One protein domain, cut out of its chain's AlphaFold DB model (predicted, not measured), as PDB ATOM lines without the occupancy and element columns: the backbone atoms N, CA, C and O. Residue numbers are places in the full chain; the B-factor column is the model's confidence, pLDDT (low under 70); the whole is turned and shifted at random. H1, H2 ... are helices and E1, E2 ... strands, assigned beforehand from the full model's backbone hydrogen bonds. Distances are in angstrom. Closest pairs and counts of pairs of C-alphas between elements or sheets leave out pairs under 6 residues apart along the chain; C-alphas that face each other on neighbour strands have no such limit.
ATOM      1  N   SER A   2     139.556 219.182 202.036       31.53
ATOM      2  CA  SER A   2     140.332 218.023 201.586       31.53
ATOM      3  C   SER A   2     139.414 216.806 201.615       31.53
ATOM      4  O   SER A   2     139.209 216.211 202.669       31.53
ATOM      5  N   SER A   3     138.787 216.485 200.481       32.53
ATOM      6  CA  SER A   3     138.223 215.151 200.291       32.53
ATOM      7  C   SER A   3     139.416 214.221 200.144       32.53
ATOM      8  O   SER A   3     140.039 214.163 199.083       32.53
ATOM      9  N   THR A   4     139.810 213.579 201.241       38.81
ATOM     10  CA  THR A   4     140.836 212.541 201.238       38.81
ATOM     11  C   THR A   4     140.255 211.362 200.469       38.81
ATOM     12  O   THR A   4     139.657 210.447 201.035       38.81
ATOM     13  N   ARG A   5     140.348 211.436 199.138       50.59
ATOM     14  CA  ARG A   5     139.965 210.371 198.220       50.59
ATOM     15  C   ARG A   5     140.688 209.124 198.704       50.59
ATOM     16  O   ARG A   5     141.915 209.072 198.669       50.59
ATOM     17  N   THR A   6     139.939 208.174 199.251       49.25
ATOM     18  CA  THR A   6     140.522 206.958 199.808       49.25
ATOM     19  C   THR A   6     140.863 206.059 198.630       49.25
ATOM     20  O   THR A   6     140.079 205.204 198.243       49.25
ATOM     21  N   LEU A   7     142.003 206.321 197.993       54.56
ATOM     22  CA  LEU A   7     142.561 205.442 196.976       54.56
ATOM     23  C   LEU A   7     142.888 204.116 197.683       54.56
ATOM     24  O   LEU A   7     143.584 204.115 198.703       54.56
ATOM     25  N   ARG A   8     142.324 202.995 197.220       55.78
ATOM     26  CA  ARG A   8     142.490 201.675 197.856       55.78
ATOM     27  C   ARG A   8     143.268 200.744 196.926       55.78
ATOM     28  O   ARG A   8     142.938 200.616 195.754       55.78
ATOM     29  N   ASN A   9     144.308 200.127 197.494       55.72
ATOM     30  CA  ASN A   9     145.329 199.274 196.871       55.72
ATOM     31  C   ASN A   9     146.229 199.951 195.824       55.72
ATOM     32  O   ASN A   9     145.911 200.005 194.636       55.72
ATOM     33  N   SER A  10     147.414 200.395 196.257       61.75
ATOM     34  CA  SER A  10     148.467 200.737 195.306       61.75
ATOM     35  C   SER A  10     149.073 199.475 194.717       61.75
ATOM     36  O   SER A  10     149.525 198.615 195.471       61.75
ATOM     37  N   SER A  11     149.114 199.383 193.392       68.88
ATOM     38  CA  SER A  11     149.682 198.233 192.689       68.88
ATOM     39  C   SER A  11     151.202 198.208 192.791       68.88
ATOM     40  O   SER A  11     151.800 197.159 193.012       68.88
ATOM     41  N   THR A  12     151.833 199.374 192.661       84.56
ATOM     42  CA  THR A  12     153.285 199.540 192.717       84.56
ATOM     43  C   THR A  12     153.650 200.922 193.255       84.56
ATOM     44  O   THR A  12     152.861 201.870 193.197       84.56
ATOM     45  N   SER A  13     154.860 201.055 193.798       91.44
ATOM     46  CA  SER A  13     155.422 202.361 194.144       91.44
ATOM     47  C   SER A  13     156.898 202.439 193.779       91.44
ATOM     48  O   SER A  13     157.606 201.430 193.757       91.44
ATOM     49  N   ALA A  14     157.356 203.648 193.480       93.06
ATOM     50  CA  ALA A  14     158.759 203.971 193.289       93.06
ATOM     51  C   ALA A  14     159.127 205.134 194.204       93.06
ATOM     52  O   ALA A  14     158.303 206.016 194.444       93.06
ATOM     53  N   ARG A  15     160.350 205.122 194.731       96.00
ATOM     54  CA  ARG A  15     160.827 206.115 195.693       96.00
ATOM     55  C   ARG A  15     162.180 206.659 195.261       96.00
ATOM     56  O   ARG A  15     162.942 205.945 194.610       96.00
ATOM     57  N   THR A  16     162.451 207.899 195.641       97.31
ATOM     58  CA  THR A  16     163.791 208.492 195.577       97.31
ATOM     59  C   THR A  16     164.750 207.822 196.554       97.31
ATOM     60  O   THR A  16     164.323 207.127 197.479       97.31
ATOM     61  N   THR A  17     166.052 208.049 196.369       96.44
ATOM     62  CA  THR A  17     167.116 207.459 197.202       96.44
ATOM     63  C   THR A  17     167.017 207.864 198.675       96.44
ATOM     64  O   THR A  17     167.296 207.060 199.558       96.44
ATOM     65  N   ASP A  18     166.558 209.087 198.942       96.00
ATOM     66  CA  ASP A  18     166.302 209.632 200.281       96.00
ATOM     67  C   ASP A  18     164.915 209.265 200.847       96.00
ATOM     68  O   ASP A  18     164.588 209.611 201.983       96.00
ATOM     69  N   GLY A  19     164.073 208.589 200.056       94.88
ATOM     70  CA  GLY A  19     162.716 208.196 200.428       94.88
ATOM     71  C   GLY A  19     161.731 209.354 200.628       94.88
ATOM     72  O   GLY A  19     160.620 209.110 201.102       94.88
ATOM     73  N   LYS A  20     162.104 210.596 200.288       96.56
ATOM     74  CA  LYS A  20     161.285 211.800 200.522       96.56
ATOM     75  C   LYS A  20     160.305 212.108 199.390       96.56
ATOM     76  O   LYS A  20     159.387 212.902 199.587       96.56
ATOM     77  N   PHE A  21     160.442 211.463 198.233       96.62
ATOM     78  CA  PHE A  21     159.480 211.543 197.138       96.62
ATOM     79  C   PHE A  21     159.071 210.144 196.673       96.62
ATOM     80  O   PHE A  21     159.907 209.263 196.461       96.62
ATOM     81  N   VAL A  22     157.766 209.944 196.503       95.62
ATOM     82  CA  VAL A  22     157.157 208.668 196.133       95.62
ATOM     83  C   VAL A  22     156.223 208.873 194.948       95.62
ATOM     84  O   VAL A  22     155.423 209.802 194.931       95.62
ATOM     85  N   VAL A  23     156.280 207.970 193.975       94.94
ATOM     86  CA  VAL A  23     155.218 207.803 192.977       94.94
ATOM     87  C   VAL A  23     154.468 206.532 193.326       94.94
ATOM     88  O   VAL A  23     155.074 205.468 193.448       94.94
ATOM     89  N   GLN A  24     153.158 206.645 193.504       93.81
ATOM     90  CA  GLN A  24     152.291 205.535 193.879       93.81
ATOM     91  C   GLN A  24     151.260 205.295 192.780       93.81
ATOM     92  O   GLN A  24     150.519 206.213 192.424       93.81
ATOM     93  N   TYR A  25     151.215 204.069 192.257       92.00
ATOM     94  CA  TYR A  25     150.304 203.680 191.185       92.00
ATOM     95  C   TYR A  25     149.065 202.986 191.727       92.00
ATOM     96  O   TYR A  25     149.157 202.156 192.631       92.00
ATOM     97  N   TRP A  26     147.919 203.305 191.139       87.38
ATOM     98  CA  TRP A  26     146.614 202.787 191.529       87.38
ATOM     99  C   TRP A  26     145.919 202.124 190.346       87.38
ATOM    100  O   TRP A  26     145.894 202.673 189.241       87.38
ATOM    101  N   GLN A  27     145.299 200.974 190.596       84.81
ATOM    102  CA  GLN A  27     144.361 200.333 189.669       84.81
ATOM    103  C   GLN A  27     142.972 200.960 189.834       84.81
ATOM    104  O   GLN A  27     142.024 200.326 190.293       84.81
ATOM    105  N   ASP A  28     142.899 202.256 189.541       81.69
ATOM    106  CA  ASP A  28     141.716 203.089 189.723       81.69
ATOM    107  C   ASP A  28     141.584 204.028 188.518       81.69
ATOM    108  O   ASP A  28     142.459 204.868 188.270       81.69
ATOM    109  N   VAL A  29     140.488 203.909 187.756       77.31
ATOM    110  CA  VAL A  29     140.247 204.758 186.571       77.31
ATOM    111  C   VAL A  29     139.979 206.201 187.010       77.31
ATOM    112  O   VAL A  29     140.051 207.140 186.228       77.31
ATOM    113  N   MET A  30     139.708 206.436 188.286       76.62
ATOM    114  CA  MET A  30     139.558 207.774 188.823       76.62
ATOM    115  C   MET A  30     140.901 208.458 189.108       76.62
ATOM    116  O   MET A  30     140.942 209.692 189.198       76.62
ATOM    117  N   ALA A  31     141.996 207.706 189.251       82.50
ATOM    118  CA  ALA A  31     143.333 208.272 189.409       82.50
ATOM    119  C   ALA A  31     143.796 208.933 188.093       82.50
ATOM    120  O   ALA A  31     143.492 208.421 187.010       82.50
ATOM    121  N   PRO A  32     144.520 210.068 188.141       84.44
ATOM    122  CA  PRO A  32     145.061 210.699 186.941       84.44
ATOM    123  C   PRO A  32     146.149 209.814 186.337       84.44
ATOM    124  O   PRO A  32     146.923 209.194 187.064       84.44
ATOM    125  N   THR A  33     146.244 209.764 185.010       87.38
ATOM    126  CA  THR A  33     147.339 209.034 184.355       87.38
ATOM    127  C   THR A  33     148.694 209.594 184.779       87.38
ATOM    128  O   THR A  33     148.808 210.770 185.136       87.38
ATOM    129  N   GLU A  34     149.731 208.755 184.721       89.50
ATOM    130  CA  GLU A  34     151.110 209.162 185.013       89.50
ATOM    131  C   GLU A  34     151.496 210.436 184.256       89.50
ATOM    132  O   GLU A  34     152.018 211.381 184.842       89.50
ATOM    133  N   LEU A  35     151.150 210.496 182.970       87.62
ATOM    134  CA  LEU A  35     151.381 211.654 182.121       87.62
ATOM    135  C   LEU A  35     150.702 212.924 182.646       87.62
ATOM    136  O   LEU A  35     151.366 213.938 182.840       87.62
ATOM    137  N   ILE A  36     149.386 212.864 182.890       85.38
ATOM    138  CA  ILE A  36     148.600 214.023 183.338       85.38
ATOM    139  C   ILE A  36     149.125 214.520 184.681       85.38
ATOM    140  O   ILE A  36     149.344 215.717 184.857       85.38
ATOM    141  N   ASN A  37     149.351 213.609 185.629       89.00
ATOM    142  CA  ASN A  37     149.753 214.020 186.964       89.00
ATOM    143  C   ASN A  37     151.182 214.580 186.998       89.00
ATOM    144  O   ASN A  37     151.464 215.488 187.778       89.00
ATOM    145  N   THR A  38     152.064 214.094 186.120       90.50
ATOM    146  CA  THR A  38     153.424 214.631 185.964       90.50
ATOM    147  C   THR A  38     153.420 216.015 185.328       90.50
ATOM    148  O   THR A  38     154.102 216.915 185.816       90.50
ATOM    149  N   ASP A  39     152.627 216.216 184.273       86.81
ATOM    150  CA  ASP A  39     152.486 217.530 183.641       86.81
ATOM    151  C   ASP A  39     151.953 218.553 184.664       86.81
ATOM    152  O   ASP A  39     152.517 219.643 184.799       86.81
ATOM    153  N   CYS A  40     150.947 218.178 185.468       84.56
ATOM    154  CA  CYS A  40     150.492 218.992 186.596       84.56
ATOM    155  C   CYS A  40     151.620 219.233 187.607       84.56
ATOM    156  O   CYS A  40     151.867 220.375 187.973       84.56
ATOM    157  N   PHE A  41     152.350 218.202 188.031       89.06
ATOM    158  CA  PHE A  41     153.453 218.346 188.986       89.06
ATOM    159  C   PHE A  41     154.499 219.383 188.538       89.06
ATOM    160  O   PHE A  41     154.947 220.193 189.352       89.06
ATOM    161  N   LEU A  42     154.859 219.400 187.252       87.12
ATOM    162  CA  LEU A  42     155.877 220.308 186.722       87.12
ATOM    163  C   LEU A  42     155.367 221.727 186.449       87.12
ATOM    164  O   LEU A  42     156.122 222.688 186.651       87.12
ATOM    165  N   LEU A  43     154.135 221.846 185.944       80.81
ATOM    166  CA  LEU A  43     153.622 223.068 185.309       80.81
ATOM    167  C   LEU A  43     152.492 223.746 186.098       80.81
ATOM    168  O   LEU A  43     152.335 224.959 185.999       80.81
ATOM    169  N   ALA A  44     151.725 222.991 186.884       78.38
ATOM    170  CA  ALA A  44     150.588 223.469 187.675       78.38
ATOM    171  C   ALA A  44     150.456 222.627 188.955       78.38
ATOM    172  O   ALA A  44     149.530 221.825 189.115       78.38
ATOM    173  N   ALA A  45     151.463 222.725 189.829       81.31
ATOM    174  CA  ALA A  45     151.660 221.775 190.923       81.31
ATOM    175  C   ALA A  45     150.471 221.708 191.896       81.31
ATOM    176  O   ALA A  45     150.285 220.689 192.558       81.31
ATOM    177  N   ASP A  46     149.680 222.774 192.008       80.38
ATOM    178  CA  ASP A  46     148.429 222.855 192.770       80.38
ATOM    179  C   ASP A  46     147.339 221.901 192.255       80.38
ATOM    180  O   ASP A  46     146.498 221.460 193.033       80.38
ATOM    181  N   ARG A  47     147.393 221.525 190.974       80.44
ATOM    182  CA  ARG A  47     146.443 220.614 190.320       80.44
ATOM    183  C   ARG A  47     146.892 219.156 190.303       80.44
ATOM    184  O   ARG A  47     146.121 218.288 189.899       80.44
ATOM    185  N   ALA A  48     148.129 218.874 190.708       86.75
ATOM    186  CA  ALA A  48     148.621 217.506 190.801       86.75
ATOM    187  C   ALA A  48     147.938 216.771 191.963       86.75
ATOM    188  O   ALA A  48     147.867 217.292 193.079       86.75
ATOM    189  N   LEU A  49     147.478 215.541 191.726       88.88
ATOM    190  CA  LEU A  49     146.976 214.674 192.785       88.88
ATOM    191  C   LEU A  49     148.156 214.158 193.609       88.88
ATOM    192  O   LEU A  49     148.933 213.311 193.153       88.88
ATOM    193  N   LYS A  50     148.271 214.676 194.829       91.81
ATOM    194  CA  LYS A  50     149.401 214.443 195.725       91.81
ATOM    195  C   LYS A  50     148.971 214.396 197.186       91.81
ATOM    196  O   LYS A  50     147.983 215.023 197.562       91.81
ATOM    197  N   THR A  51     149.764 213.724 198.009       93.06
ATOM    198  CA  THR A  51     149.705 213.816 199.472       93.06
ATOM    199  C   THR A  51     151.063 214.230 200.020       93.06
ATOM    200  O   THR A  51     152.102 213.942 199.426       93.06
ATOM    201  N   ILE A  52     151.051 214.962 201.134       91.38
ATOM    202  CA  ILE A  52     152.258 215.403 201.830       91.38
ATOM    203  C   ILE A  52     152.130 214.936 203.275       91.38
ATOM    204  O   ILE A  52     151.262 215.412 204.004       91.38
ATOM    205  N   ASP A  53     152.980 213.997 203.673       91.56
ATOM    206  CA  ASP A  53     153.160 213.632 205.072       91.56
ATOM    207  C   ASP A  53     154.176 214.596 205.684       91.56
ATOM    208  O   ASP A  53     155.387 214.428 205.532       91.56
ATOM    209  N   SER A  54     153.678 215.630 206.358       88.81
ATOM    210  CA  SER A  54     154.517 216.651 206.989       88.81
ATOM    211  C   SER A  54     155.370 216.105 208.137       88.81
ATOM    212  O   SER A  54     156.411 216.683 208.431       88.81
ATOM    213  N   SER A  55     154.956 215.009 208.782       87.81
ATOM    214  CA  SER A  55     155.685 214.423 209.913       87.81
ATOM    215  C   SER A  55     156.920 213.654 209.446       87.81
ATOM    216  O   SER A  55     158.002 213.797 210.012       87.81
ATOM    217  N   ALA A  56     156.779 212.902 208.354       84.88
ATOM    218  CA  ALA A  56     157.869 212.162 207.735       84.88
ATOM    219  C   ALA A  56     158.611 212.978 206.659       84.88
ATOM    220  O   ALA A  56     159.679 212.568 206.196       84.88
ATOM    221  N   GLY A  57     158.065 214.124 206.245       90.69
ATOM    222  CA  GLY A  57     158.564 214.931 205.131       90.69
ATOM    223  C   GLY A  57     158.462 214.211 203.785       90.69
ATOM    224  O   GLY A  57     159.354 214.360 202.955       90.69
ATOM    225  N   ILE A  58     157.433 213.381 203.590       93.75
ATOM    226  CA  ILE A  58     157.276 212.559 202.383       93.75
ATOM    227  C   ILE A  58     156.239 213.190 201.462       93.75
ATOM    228  O   ILE A  58     155.090 213.408 201.841       93.75
ATOM    229  N   TYR A  59     156.639 213.427 200.220       94.44
ATOM    230  CA  TYR A  59     155.754 213.823 199.139       94.44
ATOM    231  C   TYR A  59     155.362 212.597 198.315       94.44
ATOM    232  O   TYR A  59     156.234 211.884 197.824       94.44
ATOM    233  N   THR A  60     154.067 212.377 198.097       95.00
ATOM    234  CA  THR A  60     153.579 211.284 197.246       95.00
ATOM    235  C   THR A  60     152.777 211.825 196.074       95.00
ATOM    236  O   THR A  60     151.787 212.525 196.269       95.00
ATOM    237  N   LEU A  61     153.176 211.467 194.855       94.81
ATOM    238  CA  LEU A  61     152.438 211.706 193.620       94.81
ATOM    239  C   LEU A  61     151.603 210.462 193.280       94.81
ATOM    240  O   LEU A  61     152.146 209.362 193.160       94.81
ATOM    241  N   HIS A  62     150.286 210.617 193.128       92.62
ATOM    242  CA  HIS A  62     149.378 209.488 192.902       92.62
ATOM    243  C   HIS A  62     149.003 209.352 191.427       92.62
ATOM    244  O   HIS A  62     148.320 210.211 190.875       92.62
ATOM    245  N   CYS A  63     149.407 208.261 190.792       91.00
ATOM    246  CA  CYS A  63     149.187 208.015 189.370       91.00
ATOM    247  C   CYS A  63     148.292 206.790 189.157       91.00
ATOM    248  O   CYS A  63     148.260 205.875 189.974       91.00
ATOM    249  N   ARG A  64     147.581 206.736 188.033       88.56
ATOM    250  CA  ARG A  64     146.966 205.504 187.537       88.56
ATOM    251  C   ARG A  64     148.057 204.585 187.017       88.56
ATOM    252  O   ARG A  64     148.956 205.040 186.308       88.56
ATOM    253  N   ASP A  65     147.958 203.311 187.362       87.00
ATOM    254  CA  ASP A  65     148.812 202.265 186.817       87.00
ATOM    255  C   ASP A  65     148.648 202.194 185.285       87.00
ATOM    256  O   ASP A  65     147.530 201.974 184.807       87.00
ATOM    257  N   PRO A  66     149.720 202.383 184.493       84.12
ATOM    258  CA  PRO A  66     149.631 202.321 183.038       84.12
ATOM    259  C   PRO A  66     149.245 200.931 182.510       84.12
ATOM    260  O   PRO A  66     148.796 200.828 181.371       84.12
ATOM    261  N   LEU A  67     149.382 199.871 183.316       83.12
ATOM    262  CA  LEU A  67     148.964 198.512 182.957       83.12
ATOM    263  C   LEU A  67     147.467 198.264 183.175       83.12
ATOM    264  O   LEU A  67     146.938 197.262 182.695       83.12
ATOM    265  N   PHE A  68     146.780 199.143 183.908       77.44
ATOM    266  CA  PHE A  68     145.378 198.944 184.266       77.44
ATOM    267  C   PHE A  68     144.421 199.179 183.089       77.44
ATOM    268  O   PHE A  68     143.430 198.465 182.946       77.44
ATOM    269  N   GLU A  69     144.732 200.135 182.212       72.50
ATOM    270  CA  GLU A  69     143.909 200.474 181.049       72.50
ATOM    271  C   GLU A  69     144.772 200.588 179.786       72.50
ATOM    272  O   GLU A  69     145.769 201.313 179.746       72.50
ATOM    273  N   SER A  70     144.370 199.885 178.723       68.44
ATOM    274  CA  SER A  70     145.059 199.920 177.433       68.44
ATOM    275  C   SER A  70     145.115 201.340 176.869       68.44
ATOM    276  O   SER A  70     144.092 202.016 176.786       68.44
ATOM    277  N   GLY A  71     146.296 201.771 176.427       68.94
ATOM    278  CA  GLY A  71     146.498 203.107 175.856       68.94
ATOM    279  C   GLY A  71     146.877 204.185 176.875       68.94
ATOM    280  O   GLY A  71     147.140 205.321 176.474       68.94
ATOM    281  N   CYS A  72     146.980 203.852 178.169       71.81
ATOM    282  CA  CYS A  72     147.603 204.745 179.143       71.81
ATOM    283  C   CYS A  72     149.090 204.943 178.806       71.81
ATOM    284  O   CYS A  72     149.894 204.015 178.862       71.81
ATOM    285  N   GLN A  73     149.462 206.175 178.451       74.88
ATOM    286  CA  GLN A  73     150.855 206.537 178.192       74.88
ATOM    287  C   GLN A  73     151.634 206.537 179.510       74.88
ATOM    288  O   GLN A  73     151.308 207.305 180.418       74.88
ATOM    289  N   SER A  74     152.669 205.698 179.591       85.69
ATOM    290  CA  SER A  74     153.628 205.733 180.692       85.69
ATOM    291  C   SER A  74     154.785 206.673 180.366       85.69
ATOM    292  O   SER A  74     155.287 206.693 179.242       85.69
ATOM    293  N   LEU A  75     155.207 207.446 181.363       87.44
ATOM    294  CA  LEU A  75     156.428 208.252 181.320       87.44
ATOM    295  C   LEU A  75     157.646 207.506 181.869       87.44
ATOM    296  O   LEU A  75     158.764 208.001 181.747       87.44
ATOM    297  N   GLY A  76     157.445 206.342 182.490       88.56
ATOM    298  CA  GLY A  76     158.524 205.618 183.146       88.56
ATOM    299  C   GLY A  76     159.097 206.373 184.348       88.56
ATOM    300  O   GLY A  76     160.292 206.248 184.623       88.56
ATOM    301  N   LEU A  77     158.269 207.114 185.099       91.25
ATOM    302  CA  LEU A  77     158.697 207.789 186.330       91.25
ATOM    303  C   LEU A  77     159.447 206.874 187.308       91.25
ATOM    304  O   LEU A  77     160.394 207.371 187.919       91.25
ATOM    305  N   PRO A  78     159.128 205.567 187.465       91.38
ATOM    306  CA  PRO A  78     159.862 204.704 188.380       91.38
ATOM    307  C   PRO A  78     161.348 204.637 188.044       91.38
ATOM    308  O   PRO A  78     162.168 204.526 188.947       91.38
ATOM    309  N   TYR A  79     161.695 204.728 186.761       90.38
ATOM    310  CA  TYR A  79     163.080 204.749 186.305       90.38
ATOM    311  C   TYR A  79     163.700 206.137 186.459       90.38
ATOM    312  O   TYR A  79     164.859 206.240 186.850       90.38
ATOM    313  N   ALA A  80     162.923 207.197 186.222       90.38
ATOM    314  CA  ALA A  80     163.396 208.573 186.341       90.38
ATOM    315  C   ALA A  80     163.764 208.966 187.785       90.38
ATOM    316  O   ALA A  80     164.675 209.768 187.973       90.38
ATOM    317  N   ILE A  81     163.079 208.415 188.800       94.31
ATOM    318  CA  ILE A  81     163.258 208.859 190.196       94.31
ATOM    319  C   ILE A  81     164.133 207.949 191.071       94.31
ATOM    320  O   ILE A  81     164.614 208.397 192.106       94.31
ATOM    321  N   ARG A  82     164.355 206.681 190.694       90.62
ATOM    322  CA  ARG A  82     165.037 205.687 191.557       90.62
ATOM    323  C   ARG A  82     166.487 206.034 191.908       90.62
ATOM    324  O   ARG A  82     166.989 205.545 192.912       90.62
ATOM    325  N   GLY A  83     167.158 206.830 191.078       92.19
ATOM    326  CA  GLY A  83     168.570 207.190 191.244       92.19
ATOM    327  C   GLY A  83     168.815 208.614 191.739       92.19
ATOM    328  O   GLY A  83     169.961 209.045 191.739       92.19
ATOM    329  N   VAL A  84     167.768 209.354 192.108       96.12
ATOM    330  CA  VAL A  84     167.872 210.773 192.476       96.12
ATOM    331  C   VAL A  84     167.237 211.035 193.839       96.12
ATOM    332  O   VAL A  84     166.403 210.256 194.308       96.12
ATOM    333  N   THR A  85     167.633 212.131 194.478       97.38
ATOM    334  CA  THR A  85     167.018 212.650 195.711       97.38
ATOM    335  C   THR A  85     165.714 213.392 195.409       97.38
ATOM    336  O   THR A  85     165.467 213.800 194.271       97.38
ATOM    337  N   ALA A  86     164.874 213.633 196.420       95.00
ATOM    338  CA  ALA A  86     163.627 214.382 196.241       95.00
ATOM    339  C   ALA A  86     163.847 215.803 195.691       95.00
ATOM    340  O   ALA A  86     163.037 216.286 194.900       95.00
ATOM    341  N   ALA A  87     164.962 216.448 196.052       94.81
ATOM    342  CA  ALA A  87     165.335 217.767 195.536       94.81
ATOM    343  C   ALA A  87     165.638 217.757 194.023       94.81
ATOM    344  O   ALA A  87     165.438 218.758 193.337       94.81
ATOM    345  N   GLU A  88     166.081 216.620 193.491       95.88
ATOM    346  CA  GLU A  88     166.488 216.452 192.094       95.88
ATOM    347  C   GLU A  88     165.359 215.941 191.191       95.88
ATOM    348  O   GLU A  88     165.463 216.058 189.969       95.88
ATOM    349  N   VAL A  89     164.265 215.417 191.759       94.50
ATOM    350  CA  VAL A  89     163.142 214.819 191.007       94.50
ATOM    351  C   VAL A  89     162.643 215.732 189.899       94.50
ATOM    352  O   VAL A  89     162.460 215.285 188.768       94.50
ATOM    353  N   ARG A  90     162.440 217.021 190.195       91.94
ATOM    354  CA  ARG A  90     161.936 217.965 189.193       91.94
ATOM    355  C   ARG A  90     162.882 218.057 187.997       91.94
ATOM    356  O   ARG A  90     162.429 217.919 186.867       91.94
ATOM    357  N   ALA A  91     164.177 218.225 188.251       89.88
ATOM    358  CA  ALA A  91     165.187 218.299 187.201       89.88
ATOM    359  C   ALA A  91     165.307 216.974 186.429       89.88
ATOM    360  O   ALA A  91     165.471 216.981 185.211       89.88
ATOM    361  N   ALA A  92     165.194 215.832 187.113       92.00
ATOM    362  CA  ALA A  92     165.223 214.513 186.487       92.00
ATOM    363  C   ALA A  92     164.040 214.302 185.529       92.00
ATOM    364  O   ALA A  92     164.233 213.846 184.405       92.00
ATOM    365  N   ILE A  93     162.832 214.690 185.945       91.31
ATOM    366  CA  ILE A  93     161.632 214.611 185.107       91.31
ATOM    367  C   ILE A  93     161.717 215.605 183.945       91.31
ATOM    368  O   ILE A  93     161.390 215.242 182.819       91.31
ATOM    369  N   GLU A  94     162.182 216.837 184.178       88.81
ATOM    370  CA  GLU A  94     162.345 217.827 183.105       88.81
ATOM    371  C   GLU A  94     163.281 217.307 182.000       88.81
ATOM    372  O   GLU A  94     163.013 217.551 180.832       88.81
ATOM    373  N   ARG A  95     164.306 216.500 182.309       87.88
ATOM    374  CA  ARG A  95     165.203 215.904 181.294       87.88
ATOM    375  C   ARG A  95     164.542 214.878 180.367       87.88
ATOM    376  O   ARG A  95     165.171 214.462 179.394       87.88
ATOM    377  N   LEU A  96     163.310 214.443 180.634       89.31
ATOM    378  CA  LEU A  96     162.613 213.518 179.742       89.31
ATOM    379  C   LEU A  96     162.388 214.172 178.362       89.31
ATOM    380  O   LEU A  96     162.016 215.348 178.303       89.31
TER     381      LEU A  96
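This is residues 2 to 96 of the 223 residues of the protein "Conserved oligomeric Golgi complex subunit 5" of Sphaceloma murrayae (UniProt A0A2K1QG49). Two hairpins, E1 with E2 and E3 with E4, stand side by side and make one strongly twisted sheet of four strands, with the helices H1 and H2 over one face and no named helix over the other. The short H3 packs on H2 beyond the sheet, and a long loop, residues 65 to 76, leads from E4 to H2. The printed part has 95 residues, with four named strands and three named helices in the order E1 E2 H1 E3 E4 H2 H3; the sheet's order is E1 E2 E4 E3, mixed. The class is mixed, helices and strands, with under half of the residues in named elements. The whole is compact, with a radius of gyration of the C-alphas of 12.4 A, and rounded, with spans of 31 by 30 by 24 A.

E1, residues 10 to 15, begins at C-alpha 10 (148.467, 200.737, 195.306) and is 13.5 A long. E2 is residues 21 to 26, 16.5 A. H1 is residues 34 to 43, 14.1 A. E3 is residues 50 to 53, and E4, residues 58 to 64, is 19.4 A long, ending at C-alpha 64 (146.966, 205.504, 187.537). H2 is residues 77 to 81. H3, residues 89 to 94, ends at C-alpha 94 (162.345, 217.827, 183.105).

In the hairpin E1 and E2, antiparallel at 163 degrees, N 14 and O 23 are 2.9 A apart, within hydrogen-bond range. The inner strands E2 and E4 are parallel at 27 degrees, with N 24 and O 61 at 2.9 A. In the hairpin E3 and E4, antiparallel at 154 degrees, N 60 and O 51 are 2.8 A apart. H1 and the sheet make two layers, a helix on one face of a sheet: its height over the sheet is 8.8 A, and the closest C-alphas of H1 and E4 are those of Glu 34 and Cys 63, 4.9 A. H1 lies over E4, but only just, with 3 of its 10 C-alphas falling on it, and runs slantwise to the strands, at 36 degrees to E4 on the local plane. H2 is on the same face, at a height over the sheet of 8.5 A; its closest C-alpha pair with E1 is Pro 78 and Ala 14, 5.1 A. H2 and H3 touch, with the C-alphas of Ile 81 and Val 89 closest at 6.0 A. H3 is not on the sheet. H1 and H3 are close but not clearly touching, with the C-alphas of Leu 42 and Arg 90 closest at 7.0 A, and about perpendicular at 84 degrees. In H1, H2 and H3 every O i to N i+4 pair is within hydrogen-bond range.

The two C-alphas farthest apart, those of Ser 55 and Ser 70, are 37.1 A apart. The printed part has no cut. The link from E4 to H2 is long, with 12 residues. The mean pLDDT of the printed part is 84.3; residues 2 to 11 and 70 to 71 are under 70.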